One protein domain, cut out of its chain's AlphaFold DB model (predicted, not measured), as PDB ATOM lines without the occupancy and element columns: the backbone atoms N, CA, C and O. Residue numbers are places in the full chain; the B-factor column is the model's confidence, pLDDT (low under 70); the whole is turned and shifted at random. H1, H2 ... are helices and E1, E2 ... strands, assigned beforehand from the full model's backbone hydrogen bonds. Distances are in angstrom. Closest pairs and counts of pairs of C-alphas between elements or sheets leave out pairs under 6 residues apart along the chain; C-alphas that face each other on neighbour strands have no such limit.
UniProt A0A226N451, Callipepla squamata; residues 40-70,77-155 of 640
ATOM      1  N   VAL A  40      48.466 -35.274 -20.608       80.12
ATOM      2  CA  VAL A  40      48.070 -36.297 -19.607       80.12
ATOM      3  C   VAL A  40      46.686 -36.022 -19.003       80.12
ATOM      4  O   VAL A  40      45.982 -36.939 -18.592       80.12
ATOM      5  N   SER A  41      46.261 -34.758 -18.979       77.38
ATOM      6  CA  SER A  41      44.956 -34.329 -18.457       77.38
ATOM      7  C   SER A  41      43.760 -34.673 -19.358       77.38
ATOM      8  O   SER A  41      42.627 -34.606 -18.891       77.38
ATOM      9  N   GLN A  42      43.995 -34.955 -20.644       80.62
ATOM     10  CA  GLN A  42      42.960 -35.045 -21.686       80.62
ATOM     11  C   GLN A  42      43.051 -36.353 -22.495       80.62
ATOM     12  O   GLN A  42      42.020 -36.924 -22.867       80.62
ATOM     13  N   ALA A  43      44.280 -36.830 -22.719       83.12
ATOM     14  CA  ALA A  43      44.639 -38.016 -23.498       83.12
ATOM     15  C   ALA A  43      44.678 -39.327 -22.689       83.12
ATOM     16  O   ALA A  43      45.157 -40.349 -23.176       83.12
ATOM     17  N   VAL A  44      44.199 -39.304 -21.442       84.69
ATOM     18  CA  VAL A  44      44.217 -40.450 -20.526       84.69
ATOM     19  C   VAL A  44      42.824 -40.653 -19.936       84.69
ATOM     20  O   VAL A  44      42.302 -39.767 -19.262       84.69
ATOM     21  N   ASP A  45      42.232 -41.826 -20.157       86.25
ATOM     22  CA  ASP A  45      40.942 -42.221 -19.587       86.25
ATOM     23  C   ASP A  45      41.028 -43.631 -18.982       86.25
ATOM     24  O   ASP A  45      40.999 -44.661 -19.663       86.25
ATOM     25  N   VAL A  46      41.110 -43.663 -17.649       83.62
ATOM     26  CA  VAL A  46      41.235 -44.888 -16.847       83.62
ATOM     27  C   VAL A  46      40.038 -45.828 -17.041       83.62
ATOM     28  O   VAL A  46      40.195 -47.041 -16.925       83.62
ATOM     29  N   HIS A  47      38.841 -45.302 -17.307       83.94
ATOM     30  CA  HIS A  47      37.620 -46.097 -17.426       83.94
ATOM     31  C   HIS A  47      37.488 -46.711 -18.824       83.94
ATOM     32  O   HIS A  47      37.207 -47.905 -18.950       83.94
ATOM     33  N   HIS A  48      37.757 -45.928 -19.871       82.94
ATOM     34  CA  HIS A  48      37.733 -46.414 -21.249       82.94
ATOM     35  C   HIS A  48      38.816 -47.461 -21.518       82.94
ATOM     36  O   HIS A  48      38.493 -48.520 -22.060       82.94
ATOM     37  N   VAL A  49      40.053 -47.245 -21.052       84.62
ATOM     38  CA  VAL A  49      41.126 -48.249 -21.163       84.62
ATOM     39  C   VAL A  49      40.753 -49.544 -20.436       84.62
ATOM     40  O   VAL A  49      40.878 -50.619 -21.017       84.62
ATOM     41  N   LYS A  50      40.229 -49.471 -19.202       82.94
ATOM     42  CA  LYS A  50      39.803 -50.665 -18.446       82.94
ATOM     43  C   LYS A  50      38.717 -51.466 -19.166       82.94
ATOM     44  O   LYS A  50      38.795 -52.691 -19.186       82.94
ATOM     45  N   ARG A  51      37.736 -50.792 -19.779       82.31
ATOM     46  CA  ARG A  51      36.669 -51.454 -20.547       82.31
ATOM     47  C   ARG A  51      37.206 -52.117 -21.818       82.31
ATOM     48  O   ARG A  51      36.879 -53.270 -22.063       82.31
ATOM     49  N   ALA A  52      38.051 -51.425 -22.583       81.06
ATOM     50  CA  ALA A  52      38.636 -51.957 -23.814       81.06
ATOM     51  C   ALA A  52      39.559 -53.163 -23.559       81.06
ATOM     52  O   ALA A  52      39.466 -54.169 -24.261       81.06
ATOM     53  N   VAL A  53      40.395 -53.094 -22.515       78.81
ATOM     54  CA  VAL A  53      41.291 -54.184 -22.083       78.81
ATOM     55  C   VAL A  53      40.517 -55.444 -21.689       78.81
ATOM     56  O   VAL A  53      40.922 -56.540 -22.052       78.81
ATOM     57  N   ALA A  54      39.378 -55.301 -21.007       75.88
ATOM     58  CA  ALA A  54      38.532 -56.431 -20.616       75.88
ATOM     59  C   ALA A  54      37.709 -57.040 -21.776       75.88
ATOM     60  O   ALA A  54      37.007 -58.026 -21.568       75.88
ATOM     61  N   GLN A  55      37.747 -56.441 -22.973       68.38
ATOM     62  CA  GLN A  55      36.920 -56.814 -24.131       68.38
ATOM     63  C   GLN A  55      37.737 -57.184 -25.383       68.38
ATOM     64  O   GLN A  55      37.151 -57.544 -26.402       68.38
ATOM     65  N   SER A  56      39.070 -57.100 -25.327       64.88
ATOM     66  CA  SER A  56      39.955 -57.258 -26.488       64.88
ATOM     67  C   SER A  56      40.986 -58.360 -26.266       64.88
ATOM     68  O   SER A  56      41.550 -58.470 -25.180       64.88
ATOM     69  N   ILE A  57      41.307 -59.117 -27.321       60.38
ATOM     70  CA  ILE A  57      42.511 -59.962 -27.328       60.38
ATOM     71  C   ILE A  57      43.736 -59.049 -27.197       60.38
ATOM     72  O   ILE A  57      43.779 -57.950 -27.755       60.38
ATOM     73  N   TRP A  58      44.713 -59.493 -26.417       67.88
ATOM     74  CA  TRP A  58      45.838 -58.682 -25.970       67.88
ATOM     75  C   TRP A  58      47.136 -59.003 -26.705       67.88
ATOM     76  O   TRP A  58      47.319 -60.116 -27.190       67.88
ATOM     77  N   SER A  59      48.039 -58.023 -26.759       68.12
ATOM     78  CA  SER A  59      49.360 -58.132 -27.396       68.12
ATOM     79  C   SER A  59      49.311 -58.463 -28.896       68.12
ATOM     80  O   SER A  59      50.258 -59.026 -29.441       68.12
ATOM     81  N   ILE A  60      48.238 -58.059 -29.587       73.12
ATOM     82  CA  ILE A  60      48.120 -58.150 -31.050       73.12
ATOM     83  C   ILE A  60      47.561 -56.834 -31.606       73.12
ATOM     84  O   ILE A  60      46.599 -56.280 -31.072       73.12
ATOM     85  N   CYS A  61      48.135 -56.338 -32.705       78.75
ATOM     86  CA  CYS A  61      47.573 -55.206 -33.438       78.75
ATOM     87  C   CYS A  61      46.440 -55.671 -34.366       78.75
ATOM     88  O   CYS A  61      46.665 -56.457 -35.289       78.75
ATOM     89  N   SER A  62      45.231 -55.140 -34.165       69.12
ATOM     90  CA  SER A  62      44.059 -55.476 -34.987       69.12
ATOM     91  C   SER A  62      44.229 -55.096 -36.457       69.12
ATOM     92  O   SER A  62      43.716 -55.790 -37.332       69.12
ATOM     93  N   GLU A  63      44.974 -54.029 -36.751       70.38
ATOM     94  CA  GLU A  63      45.168 -53.569 -38.126       70.38
ATOM     95  C   GLU A  63      46.245 -54.385 -38.858       70.38
ATOM     96  O   GLU A  63      46.062 -54.671 -40.036       70.38
ATOM     97  N   CYS A  64      47.278 -54.894 -38.170       72.12
ATOM     98  CA  CYS A  64      48.178 -55.910 -38.741       72.12
ATOM     99  C   CYS A  64      47.415 -57.186 -39.149       72.12
ATOM    100  O   CYS A  64      47.651 -57.720 -40.232       72.12
ATOM    101  N   LEU A  65      46.463 -57.647 -38.323       68.31
ATOM    102  CA  LEU A  65      45.615 -58.806 -38.647       68.31
ATOM    103  C   LEU A  65      44.693 -58.553 -39.854       68.31
ATOM    104  O   LEU A  65      44.448 -59.466 -40.644       68.31
ATOM    105  N   LYS A  66      44.171 -57.326 -40.001       66.06
ATOM    106  CA  LYS A  66      43.300 -56.936 -41.123       66.06
ATOM    107  C   LYS A  66      44.065 -56.698 -42.424       66.06
ATOM    108  O   LYS A  66      43.571 -57.093 -43.473       66.06
ATOM    109  N   GLU A  67      45.246 -56.076 -42.364       61.66
ATOM    110  CA  GLU A  67      46.064 -55.758 -43.546       61.66
ATOM    111  C   GLU A  67      46.565 -57.014 -44.282       61.66
ATOM    112  O   GLU A  67      46.951 -56.891 -45.441       61.66
ATOM    113  N   ARG A  68      46.556 -58.199 -43.639       50.19
ATOM    114  CA  ARG A  68      46.919 -59.515 -44.216       50.19
ATOM    115  C   ARG A  68      48.085 -59.448 -45.216       50.19
ATOM    116  O   ARG A  68      47.982 -59.943 -46.340       50.19
ATOM    117  N   ARG A  69      49.210 -58.854 -44.805       41.56
ATOM    118  CA  ARG A  69      50.432 -58.837 -45.620       41.56
ATOM    119  C   ARG A  69      51.042 -60.236 -45.672       41.56
ATOM    120  O   ARG A  69      51.886 -60.594 -44.859       41.56
ATOM    121  N   MET A  70      50.570 -61.027 -46.630       37.59
ATOM    122  CA  MET A  70      51.187 -62.283 -47.035       37.59
ATOM    123  C   MET A  70      52.440 -61.954 -47.854       37.59
ATOM    124  O   MET A  70      52.376 -61.860 -49.077       37.59
ATOM    125  N   ALA A  77      56.254 -62.311 -36.316       44.09
ATOM    126  CA  ALA A  77      56.286 -62.243 -34.856       44.09
ATOM    127  C   ALA A  77      55.594 -60.975 -34.302       44.09
ATOM    128  O   ALA A  77      55.584 -59.933 -34.970       44.09
ATOM    129  N   PRO A  78      55.036 -61.016 -33.073       47.38
ATOM    130  CA  PRO A  78      54.348 -59.869 -32.486       47.38
ATOM    131  C   PRO A  78      55.300 -58.674 -32.347       47.38
ATOM    132  O   PRO A  78      56.170 -58.638 -31.480       47.38
ATOM    133  N   SER A  79      55.105 -57.680 -33.217       60.50
ATOM    134  CA  SER A  79      55.729 -56.361 -33.100       60.50
ATOM    135  C   SER A  79      55.406 -55.727 -31.750       60.50
ATOM    136  O   SER A  79      54.336 -55.977 -31.202       60.50
ATOM    137  N   ASP A  80      56.268 -54.829 -31.275       75.62
ATOM    138  CA  ASP A  80      56.013 -54.018 -30.080       75.62
ATOM    139  C   ASP A  80      54.616 -53.366 -30.158       75.62
ATOM    140  O   ASP A  80      54.345 -52.555 -31.054       75.62
ATOM    141  N   ILE A  81      53.713 -53.762 -29.250       85.31
ATOM    142  CA  ILE A  81      52.317 -53.309 -29.225       85.31
ATOM    143  C   ILE A  81      52.164 -52.139 -28.262       85.31
ATOM    144  O   ILE A  81      52.464 -52.235 -27.072       85.31
ATOM    145  N   TRP A  82      51.623 -51.050 -28.794       88.25
ATOM    146  CA  TRP A  82      51.393 -49.792 -28.105       88.25
ATOM    147  C   TRP A  82      49.891 -49.561 -27.918       88.25
ATOM    148  O   TRP A  82      49.131 -49.484 -28.889       88.25
ATOM    149  N   LEU A  83      49.473 -49.448 -26.658       89.62
ATOM    150  CA  LEU A  83      48.094 -49.255 -26.219       89.62
ATOM    151  C   LEU A  83      47.795 -47.759 -26.022       89.62
ATOM    152  O   LEU A  83      48.448 -47.100 -25.213       89.62
ATOM    153  N   CYS A  84      46.786 -47.218 -26.706       90.62
ATOM    154  CA  CYS A  84      46.354 -45.827 -26.525       90.62
ATOM    155  C   CYS A  84      45.684 -45.619 -25.159       90.62
ATOM    156  O   CYS A  84      44.656 -46.233 -24.866       90.62
ATOM    157  N   LEU A  85      46.200 -44.692 -24.342       88.69
ATOM    158  CA  LEU A  85      45.694 -44.453 -22.982       88.69
ATOM    159  C   LEU A  85      44.353 -43.700 -22.926       88.69
ATOM    160  O   LEU A  85      43.791 -43.532 -21.844       88.69
ATOM    161  N   LYS A  86      43.812 -43.289 -24.078       87.38
ATOM    162  CA  LYS A  86      42.504 -42.632 -24.207       87.38
ATOM    163  C   LYS A  86      41.352 -43.610 -24.473       87.38
ATOM    164  O   LYS A  86      40.259 -43.408 -23.956       87.38
ATOM    165  N   CYS A  87      41.573 -44.659 -25.271       86.94
ATOM    166  CA  CYS A  87      40.514 -45.596 -25.694       86.94
ATOM    167  C   CYS A  87      40.885 -47.084 -25.643       86.94
ATOM    168  O   CYS A  87      40.005 -47.918 -25.832       86.94
ATOM    169  N   GLY A  88      42.150 -47.436 -25.400       84.31
ATOM    170  CA  GLY A  88      42.614 -48.824 -25.385       84.31
ATOM    171  C   GLY A  88      42.777 -49.481 -26.763       84.31
ATOM    172  O   GLY A  88      42.813 -50.706 -26.830       84.31
ATOM    173  N   SER A  89      42.894 -48.715 -27.855       85.62
ATOM    174  CA  SER A  89      43.305 -49.274 -29.154       85.62
ATOM    175  C   SER A  89      44.746 -49.802 -29.093       85.62
ATOM    176  O   SER A  89      45.607 -49.188 -28.463       85.62
ATOM    177  N   GLN A  90      45.006 -50.947 -29.736       87.50
ATOM    178  CA  GLN A  90      46.316 -51.612 -29.784       87.50
ATOM    179  C   GLN A  90      46.917 -51.506 -31.194       87.50
ATOM    180  O   GLN A  90      46.402 -52.092 -32.149       87.50
ATOM    181  N   GLY A  91      48.014 -50.759 -31.325       84.62
ATOM    182  CA  GLY A  91      48.731 -50.544 -32.585       84.62
ATOM    183  C   GLY A  91      50.159 -51.081 -32.541       84.62
ATOM    184  O   GLY A  91      50.779 -51.065 -31.481       84.62
ATOM    185  N   CYS A  92      50.718 -51.512 -33.675       84.69
ATOM    186  CA  CYS A  92      52.163 -51.742 -33.767       84.69
ATOM    187  C   CYS A  92      52.952 -50.418 -33.662       84.69
ATOM    188  O   CYS A  92      52.412 -49.327 -33.897       84.69
ATOM    189  N   SER A  93      54.222 -50.533 -33.274       79.44
ATOM    190  CA  SER A  93      55.116 -49.418 -32.939       79.44
ATOM    191  C   SER A  93      55.383 -48.418 -34.075       79.44
ATOM    192  O   SER A  93      55.209 -48.720 -35.254       79.44
ATOM    193  N   LYS A  94      55.926 -47.241 -33.715       67.12
ATOM    194  CA  LYS A  94      56.497 -46.242 -34.649       67.12
ATOM    195  C   LYS A  94      57.626 -46.829 -35.525       67.12
ATOM    196  O   LYS A  94      57.879 -46.316 -36.611       67.12
ATOM    197  N   ASN A  95      58.252 -47.924 -35.079       64.88
ATOM    198  CA  ASN A  95      59.377 -48.596 -35.736       64.88
ATOM    199  C   ASN A  95      58.937 -49.782 -36.622       64.88
ATOM    200  O   ASN A  95      59.759 -50.354 -37.329       64.88
ATOM    201  N   SER A  96      57.658 -50.167 -36.584       70.69
ATOM    202  CA  SER A  96      57.076 -51.243 -37.398       70.69
ATOM    203  C   SER A  96      56.479 -50.658 -38.683       70.69
ATOM    204  O   SER A  96      55.819 -49.627 -38.609       70.69
ATOM    205  N   GLU A  97      56.593 -51.322 -39.842       59.91
ATOM    206  CA  GLU A  97      56.064 -50.807 -41.131       59.91
ATOM    207  C   GLU A  97      54.568 -50.437 -41.122       59.91
ATOM    208  O   GLU A  97      54.094 -49.629 -41.924       59.91
ATOM    209  N   GLY A  98      53.781 -51.069 -40.248       69.44
ATOM    210  CA  GLY A  98      52.373 -50.738 -40.071       69.44
ATOM    211  C   GLY A  98      52.161 -49.352 -39.456       69.44
ATOM    212  O   GLY A  98      51.179 -48.695 -39.799       69.44
ATOM    213  N   GLN A  99      53.065 -48.903 -38.575       82.38
ATOM    214  CA  GLN A  99      52.975 -47.688 -37.751       82.38
ATOM    215  C   GLN A  99      51.581 -47.446 -37.146       82.38
ATOM    216  O   GLN A  99      51.141 -46.305 -36.996       82.38
ATOM    217  N   HIS A 100      50.835 -48.508 -36.822       84.75
ATOM    218  CA  HIS A 100      49.396 -48.404 -36.560       84.75
ATOM    219  C   HIS A 100      49.063 -47.592 -35.309       84.75
ATOM    220  O   HIS A 100      48.028 -46.931 -35.288       84.75
ATOM    221  N   SER A 101      49.945 -47.566 -34.306       86.38
ATOM    222  CA  SER A 101      49.765 -46.701 -33.131       86.38
ATOM    223  C   SER A 101      49.892 -45.207 -33.482       86.38
ATOM    224  O   SER A 101      49.085 -44.386 -33.041       86.38
ATOM    225  N   LEU A 102      50.821 -44.859 -34.382       84.94
ATOM    226  CA  LEU A 102      50.980 -43.497 -34.901       84.94
ATOM    227  C   LEU A 102      49.829 -43.117 -35.851       84.94
ATOM    228  O   LEU A 102      49.272 -42.026 -35.732       84.94
ATOM    229  N   LYS A 103      49.419 -44.025 -36.750       84.94
ATOM    230  CA  LYS A 103      48.265 -43.830 -37.650       84.94
ATOM    231  C   LYS A 103      46.958 -43.636 -36.877       84.94
ATOM    232  O   LYS A 103      46.152 -42.797 -37.277       84.94
ATOM    233  N   HIS A 104      46.752 -44.358 -35.769       86.62
ATOM    234  CA  HIS A 104      45.614 -44.152 -34.860       86.62
ATOM    235  C   HIS A 104      45.575 -42.693 -34.383       86.62
ATOM    236  O   HIS A 104      44.604 -41.986 -34.642       86.62
ATOM    237  N   PHE A 105      46.668 -42.213 -33.779       84.00
ATOM    238  CA  PHE A 105      46.801 -40.824 -33.329       84.00
ATOM    239  C   PHE A 105      46.566 -39.802 -34.460       84.00
ATOM    240  O   PHE A 105      45.788 -38.865 -34.292       84.00
ATOM    241  N   GLN A 106      47.177 -40.006 -35.632       82.56
ATOM    242  CA  GLN A 106      47.032 -39.107 -36.783       82.56
ATOM    243  C   GLN A 106      45.605 -39.068 -37.356       82.56
ATOM    244  O   GLN A 106      45.180 -38.026 -37.857       82.56
ATOM    245  N   THR A 107      44.862 -40.176 -37.277       81.88
ATOM    246  CA  THR A 107      43.498 -40.282 -37.822       81.88
ATOM    247  C   THR A 107      42.459 -39.708 -36.859       81.88
ATOM    248  O   THR A 107      41.534 -39.021 -37.284       81.88
ATOM    249  N   THR A 108      42.606 -39.929 -35.548       73.25
ATOM    250  CA  THR A 108      41.612 -39.512 -34.539       73.25
ATOM    251  C   THR A 108      41.804 -38.069 -34.040       73.25
ATOM    252  O   THR A 108      41.426 -37.756 -32.919       73.25
ATOM    253  N   ARG A 109      42.330 -37.155 -34.872       65.62
ATOM    254  CA  ARG A 109      42.657 -35.743 -34.535       65.62
ATOM    255  C   ARG A 109      41.523 -34.880 -33.944       65.62
ATOM    256  O   ARG A 109      41.787 -33.758 -33.525       65.62
ATOM    257  N   ALA A 110      40.283 -35.368 -33.907       64.06
ATOM    258  CA  ALA A 110      39.173 -34.720 -33.206       64.06
ATOM    259  C   ALA A 110      39.229 -34.894 -31.670       64.06
ATOM    260  O   ALA A 110      38.642 -34.091 -30.948       64.06
ATOM    261  N   GLU A 111      39.941 -35.909 -31.165       71.19
ATOM    262  CA  GLU A 111      40.208 -36.118 -29.738       71.19
ATOM    263  C   GLU A 111      41.710 -36.364 -29.488       71.19
ATOM    264  O   GLU A 111      42.406 -36.909 -30.346       71.19
ATOM    265  N   PRO A 112      42.254 -35.996 -28.315       77.44
ATOM    266  CA  PRO A 112      43.682 -36.133 -28.043       77.44
ATOM    267  C   PRO A 112      44.059 -37.596 -27.753       77.44
ATOM    268  O   PRO A 112      44.167 -38.015 -26.606       77.44
ATOM    269  N   HIS A 113      44.297 -38.389 -28.798       86.94
ATOM    270  CA  HIS A 113      44.803 -39.769 -28.708       86.94
ATOM    271  C   HIS A 113      46.343 -39.852 -28.672       86.94
ATOM    272  O   HIS A 113      46.929 -40.863 -29.052       86.94
ATOM    273  N   CYS A 114      47.010 -38.785 -28.226       86.50
ATOM    274  CA  CYS A 114      48.455 -38.610 -28.352       86.50
ATOM    275  C   CYS A 114      49.310 -39.345 -27.307       86.50
ATOM    276  O   CYS A 114      50.530 -39.300 -27.427       86.50
ATOM    277  N   ILE A 115      48.725 -40.005 -26.295       88.19
ATOM    278  CA  ILE A 115      49.479 -40.765 -25.279       88.19
ATOM    279  C   ILE A 115      49.230 -42.268 -25.420       88.19
ATOM    280  O   ILE A 115      48.087 -42.740 -25.427       88.19
ATOM    281  N   VAL A 116      50.326 -43.019 -25.485       89.75
ATOM    282  CA  VAL A 116      50.369 -44.476 -25.663       89.75
ATOM    283  C   VAL A 116      51.336 -45.113 -24.661       89.75
ATOM    284  O   VAL A 116      52.268 -44.458 -24.201       89.75
ATOM    285  N   ILE A 117      51.135 -46.391 -24.334       88.38
ATOM    286  CA  ILE A 117      52.074 -47.199 -23.539       88.38
ATOM    287  C   ILE A 117      52.467 -48.468 -24.298       88.38
ATOM    288  O   ILE A 117      51.596 -49.148 -24.841       88.38
ATOM    289  N   SER A 118      53.755 -48.808 -24.327       86.75
ATOM    290  CA  SER A 118      54.210 -50.110 -24.823       86.75
ATOM    291  C   SER A 118      53.870 -51.215 -23.818       86.75
ATOM    292  O   SER A 118      54.190 -51.104 -22.634       86.75
ATOM    293  N   LEU A 119      53.233 -52.295 -24.277       82.25
ATOM    294  CA  LEU A 119      52.868 -53.442 -23.432       82.25
ATOM    295  C   LEU A 119      54.062 -54.359 -23.104       82.25
ATOM    296  O   LEU A 119      53.985 -55.140 -22.158       82.25
ATOM    297  N   SER A 120      55.160 -54.259 -23.859       76.06
ATOM    298  CA  SER A 120      56.402 -55.013 -23.638       76.06
ATOM    299  C   SER A 120      57.355 -54.269 -22.695       76.06
ATOM    300  O   SER A 120      57.798 -54.823 -21.687       76.06
ATOM    301  N   THR A 121      57.649 -52.998 -22.987       80.31
ATOM    302  CA  THR A 121      58.656 -52.200 -22.262       80.31
ATOM    303  C   THR A 121      58.079 -51.345 -21.135       80.31
ATOM    304  O   THR A 121      58.835 -50.892 -20.278       80.31
ATOM    305  N   TRP A 122      56.755 -51.142 -21.098       83.56
ATOM    306  CA  TRP A 122      56.042 -50.248 -20.167       83.56
ATOM    307  C   TRP A 122      56.399 -48.756 -20.297       83.56
ATOM    308  O   TRP A 122      55.972 -47.948 -19.470       83.56
ATOM    309  N   ILE A 123      57.121 -48.386 -21.360       84.19
ATOM    310  CA  ILE A 123      57.423 -47.001 -21.738       84.19
ATOM    311  C   ILE A 123      56.128 -46.290 -22.142       84.19
ATOM    312  O   ILE A 123      55.349 -46.814 -22.943       84.19
ATOM    313  N   ILE A 124      55.910 -45.084 -21.612       87.38
ATOM    314  CA  ILE A 124      54.797 -44.202 -21.985       87.38
ATOM    315  C   ILE A 124      55.344 -43.129 -22.929       87.38
ATOM    316  O   ILE A 124      56.281 -42.427 -22.571       87.38
ATOM    317  N   TRP A 125      54.750 -42.964 -24.111       87.38
ATOM    318  CA  TRP A 125      55.162 -41.957 -25.098       87.38
ATOM    319  C   TRP A 125      54.043 -40.950 -25.356       87.38
ATOM    320  O   TRP A 125      52.864 -41.318 -25.356       87.38
ATOM    321  N   CYS A 126      54.404 -39.692 -25.616       89.06
ATOM    322  CA  CYS A 126      53.474 -38.684 -26.117       89.06
ATOM    323  C   CYS A 126      53.844 -38.264 -27.543       89.06
ATOM    324  O   CYS A 126      54.815 -37.542 -27.735       89.06
ATOM    325  N   TYR A 127      53.041 -38.647 -28.539       86.25
ATOM    326  CA  TYR A 127      53.275 -38.297 -29.948       86.25
ATOM    327  C   TYR A 127      53.154 -36.794 -30.259       86.25
ATOM    328  O   TYR A 127      53.636 -36.363 -31.299       86.25
ATOM    329  N   GLU A 128      52.538 -35.999 -29.377       84.75
ATOM    330  CA  GLU A 128      52.435 -34.537 -29.535       84.75
ATOM    331  C   GLU A 128      53.667 -33.793 -28.984       84.75
ATOM    332  O   GLU A 128      53.957 -32.678 -29.402       84.75
ATOM    333  N   CYS A 129      54.387 -34.403 -28.036       82.19
ATOM    334  CA  CYS A 129      55.665 -33.895 -27.520       82.19
ATOM    335  C   CYS A 129      56.871 -34.554 -28.220       82.19
ATOM    336  O   CYS A 129      57.969 -34.020 -28.171       82.19
ATOM    337  N   ASP A 130      56.649 -35.723 -28.830       81.75
ATOM    338  CA  ASP A 130      57.644 -36.722 -29.245       81.75
ATOM    339  C   ASP A 130      58.687 -37.040 -28.148       81.75
ATOM    340  O   ASP A 130      59.877 -37.198 -28.406       81.75
ATOM    341  N   GLU A 131      58.192 -37.156 -26.909       82.56
ATOM    342  CA  GLU A 131      58.959 -37.423 -25.684       82.56
ATOM    343  C   GLU A 131      58.415 -38.643 -24.914       82.56
ATOM    344  O   GLU A 131      57.208 -38.928 -24.908       82.56
ATOM    345  N   GLU A 132      59.312 -39.320 -24.187       82.62
ATOM    346  CA  GLU A 132      58.973 -40.326 -23.177       82.62
ATOM    347  C   GLU A 132      58.485 -39.658 -21.878       82.62
ATOM    348  O   GLU A 132      59.118 -38.755 -21.332       82.62
ATOM    349  N   LEU A 133      57.355 -40.132 -21.348       78.94
ATOM    350  CA  LEU A 133      56.754 -39.617 -20.123       78.94
ATOM    351  C   LEU A 133      57.172 -40.462 -18.919       78.94
ATOM    352  O   LEU A 133      56.705 -41.592 -18.752       78.94
ATOM    353  N   SER A 134      57.983 -39.897 -18.019       65.44
ATOM    354  CA  SER A 134      58.337 -40.602 -16.784       65.44
ATOM    355  C   SER A 134      57.092 -40.879 -15.927       65.44
ATOM    356  O   SER A 134      56.270 -39.997 -15.662       65.44
ATOM    357  N   THR A 135      56.976 -42.103 -15.415       58.19
ATOM    358  CA  THR A 135      55.889 -42.514 -14.507       58.19
ATOM    359  C   THR A 135      55.916 -41.784 -13.158       58.19
ATOM    360  O   THR A 135      54.927 -41.813 -12.426       58.19
ATOM    361  N   HIS A 136      57.023 -41.109 -12.836       51.94
ATOM    362  CA  HIS A 136      57.225 -40.377 -11.589       51.94
ATOM    363  C   HIS A 136      56.730 -38.920 -11.632       51.94
ATOM    364  O   HIS A 136      56.409 -38.381 -10.575       51.94
ATOM    365  N   CYS A 137      56.640 -38.273 -12.805       49.50
ATOM    366  CA  CYS A 137      56.397 -36.823 -12.876       49.50
ATOM    367  C   CYS A 137      54.925 -36.390 -13.018       49.50
ATOM    368  O   CYS A 137      54.647 -35.200 -12.885       49.50
ATOM    369  N   ASN A 138      53.959 -37.284 -13.299       52.69
ATOM    370  CA  ASN A 138      52.619 -36.821 -13.708       52.69
ATOM    371  C   ASN A 138      51.431 -37.713 -13.276       52.69
ATOM    372  O   ASN A 138      51.174 -38.757 -13.863       52.69
ATOM    373  N   LYS A 139      50.650 -37.201 -12.308       65.00
ATOM    374  CA  LYS A 139      49.255 -37.548 -11.926       65.00
ATOM    375  C   LYS A 139      48.917 -39.023 -11.612       65.00
ATOM    376  O   LYS A 139      49.187 -39.954 -12.360       65.00
ATOM    377  N   LYS A 140      48.119 -39.214 -10.546       67.69
ATOM    378  CA  LYS A 140      47.614 -40.525 -10.064       67.69
ATOM    379  C   LYS A 140      47.015 -41.434 -11.157       67.69
ATOM    380  O   LYS A 140      47.072 -42.649 -11.009       67.69
ATOM    381  N   ALA A 141      46.459 -40.866 -12.229       70.75
ATOM    382  CA  ALA A 141      45.843 -41.608 -13.330       70.75
ATOM    383  C   ALA A 141      46.825 -42.511 -14.101       70.75
ATOM    384  O   ALA A 141      46.472 -43.655 -14.381       70.75
ATOM    385  N   LEU A 142      48.050 -42.051 -14.405       77.25
ATOM    386  CA  LEU A 142      49.027 -42.870 -15.140       77.25
ATOM    387  C   LEU A 142      49.462 -44.076 -14.300       77.25
ATOM    388  O   LEU A 142      49.339 -45.213 -14.749       77.25
ATOM    389  N   ALA A 143      49.857 -43.845 -13.046       76.94
ATOM    390  CA  ALA A 143      50.223 -44.914 -12.115       76.94
ATOM    391  C   ALA A 143      49.083 -45.936 -11.908       76.94
ATOM    392  O   ALA A 143      49.332 -47.138 -11.891       76.94
ATOM    393  N   GLN A 144      47.825 -45.482 -11.815       79.50
ATOM    394  CA  GLN A 144      46.649 -46.360 -11.701       79.50
ATOM    395  C   GLN A 144      46.359 -47.187 -12.963       79.50
ATOM    396  O   GLN A 144      45.763 -48.260 -12.851       79.50
ATOM    397  N   ILE A 145      46.730 -46.699 -14.149       81.06
ATOM    398  CA  ILE A 145      46.620 -47.467 -15.394       81.06
ATOM    399  C   ILE A 145      47.763 -48.476 -15.489       81.06
ATOM    400  O   ILE A 145      47.486 -49.642 -15.738       81.06
ATOM    401  N   VAL A 146      49.012 -48.074 -15.231       81.81
ATOM    402  CA  VAL A 146      50.173 -48.984 -15.256       81.81
ATOM    403  C   VAL A 146      49.983 -50.140 -14.266       81.81
ATOM    404  O   VAL A 146      50.107 -51.295 -14.657       81.81
ATOM    405  N   ASP A 147      49.578 -49.854 -13.025       81.25
ATOM    406  CA  ASP A 147      49.274 -50.869 -12.005       81.25
ATOM    407  C   ASP A 147      48.137 -51.820 -12.432       81.25
ATOM    408  O   ASP A 147      48.235 -53.035 -12.253       81.25
ATOM    409  N   PHE A 148      47.070 -51.293 -13.047       82.75
ATOM    410  CA  PHE A 148      45.979 -52.117 -13.573       82.75
ATOM    411  C   PHE A 148      46.439 -53.012 -14.732       82.75
ATOM    412  O   PHE A 148      46.160 -54.212 -14.724       82.75
ATOM    413  N   LEU A 149      47.150 -52.447 -15.710       81.69
ATOM    414  CA  LEU A 149      47.639 -53.172 -16.879       81.69
ATOM    415  C   LEU A 149      48.669 -54.235 -16.481       81.69
ATOM    416  O   LEU A 149      48.607 -55.342 -16.996       81.69
ATOM    417  N   GLN A 150      49.555 -53.972 -15.519       79.31
ATOM    418  CA  GLN A 150      50.504 -54.976 -15.024       79.31
ATOM    419  C   GLN A 150      49.793 -56.113 -14.268       79.31
ATOM    420  O   GLN A 150      50.098 -57.283 -14.491       79.31
ATOM    421  N   LYS A 151      48.778 -55.804 -13.446       78.88
ATOM    422  CA  LYS A 151      47.965 -56.821 -12.744       78.88
ATOM    423  C   LYS A 151      47.100 -57.666 -13.678       78.88
ATOM    424  O   LYS A 151      46.885 -58.842 -13.397       78.88
ATOM    425  N   HIS A 152      46.607 -57.083 -14.767       71.81
ATOM    426  CA  HIS A 152      45.926 -57.821 -15.830       71.81
ATOM    427  C   HIS A 152      46.948 -58.616 -16.675       71.81
ATOM    428  O   HIS A 152      46.684 -59.757 -17.044       71.81
ATOM    429  N   GLY A 153      48.165 -58.076 -16.848       61.78
ATOM    430  CA  GLY A 153      49.350 -58.716 -17.439       61.78
ATOM    431  C   GLY A 153      49.661 -60.074 -16.824       61.78
ATOM    432  O   GLY A 153      49.860 -61.050 -17.533       61.78
ATOM    433  N   SER A 154      49.619 -60.157 -15.493       55.72
ATOM    434  CA  SER A 154      49.839 -61.399 -14.740       55.72
ATOM    435  C   SER A 154      48.591 -62.286 -14.575       55.72
ATOM    436  O   SER A 154      48.606 -63.185 -13.737       55.72
ATOM    437  N   ARG A 155      47.495 -62.021 -15.301       46.03
ATOM    438  CA  ARG A 155      46.228 -62.780 -15.216       46.03
ATOM    439  C   ARG A 155      45.719 -63.339 -16.548       46.03
ATOM    440  O   ARG A 155      44.803 -64.155 -16.528       46.03
TER     441      ARG A 155
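This is residues 40 to 70 and 77 to 155 of the 640 residues of a protein of Callipepla squamata (UniProt A0A226N451). A small, twisted sheet of four short strands forms the middle, with H3 packed over its E2 and E1 part. H1 and H4 lie side by side away from H3 and only graze the sheet, while H2 sits beside edge strand E2, toward one end of the longest axis. The printed part has 110 residues with four named helices and four named strands, in the order H1, H2, E1, E2, H3, E3, E4, H4; the sheet runs E2, E1, E3, E4, all antiparallel. The class is mixed, helices and strands, with under half of the residues, 50 of 110, in named elements. The whole is compact, with a radius of gyration of the C-alphas of 13.1 A and spans of 43 by 32 by 23 A.

H1, residues 46 to 53, begins with C-alpha 46 at (41.235, -44.888, -16.847) and is 10.7 A long. H2 is residues 62 to 67. After the cut come E1, residues 81 to 84, 9.9 A long, and E2, residues 90 to 92. H3, residues 100 to 107, measures 10.1 A. E3, residues 115 to 118, is 10.5 A long, and E4 is residues 124 to 126. H4, residues 140 to 153, measures 19.7 A and ends with C-alpha 153 at (49.350, -58.716, -17.439).

The sheet is only just strongly twisted, its C-alphas lying up to 4.2 A off the best plane. E1 and E2 form a hairpin, with N 82 and O 91 at 2.8 A. E1 and E3 have N 83 and O 117 at 2.8 A. E3 and E4 form the second hairpin, with N 125 and O 116 at 2.9 A. E2, H3 and E3 make a split strand-helix-strand unit, two strands of one sheet with a helix between them along the chain and another strand, E1, between them in the sheet, and its crossover is right-handed. H3 is on the sheet at a height of 7.6 A, only just over E2, on which 3 of its C-alphas fall; the closest C-alphas are those of Gly 91 and Ser 101, 4.0 A. H2 grazes the sheet with residues 62 to 64. H1 and H4 touch at a shallow tilt of 20 degrees, the same way, with the C-alphas of Val 46 and Ile 145 closest at 6.1 A. H3 and H4 are apart. Every O i to N i+4 pair is within hydrogen-bond range in H1, H2, H3 and H4.

The C-alphas farthest apart are those of Met 70 and Lys 140, 43.0 A. Residues 71 to 76 are not printed, and C-alphas 70 and 77 are 13.2 A apart across the cut. The link from E4 to H4 is long, 13 residues. The mean pLDDT of the printed part is 75.7; 31 residues are under 70, among them 65 to 70 and 134 to 140.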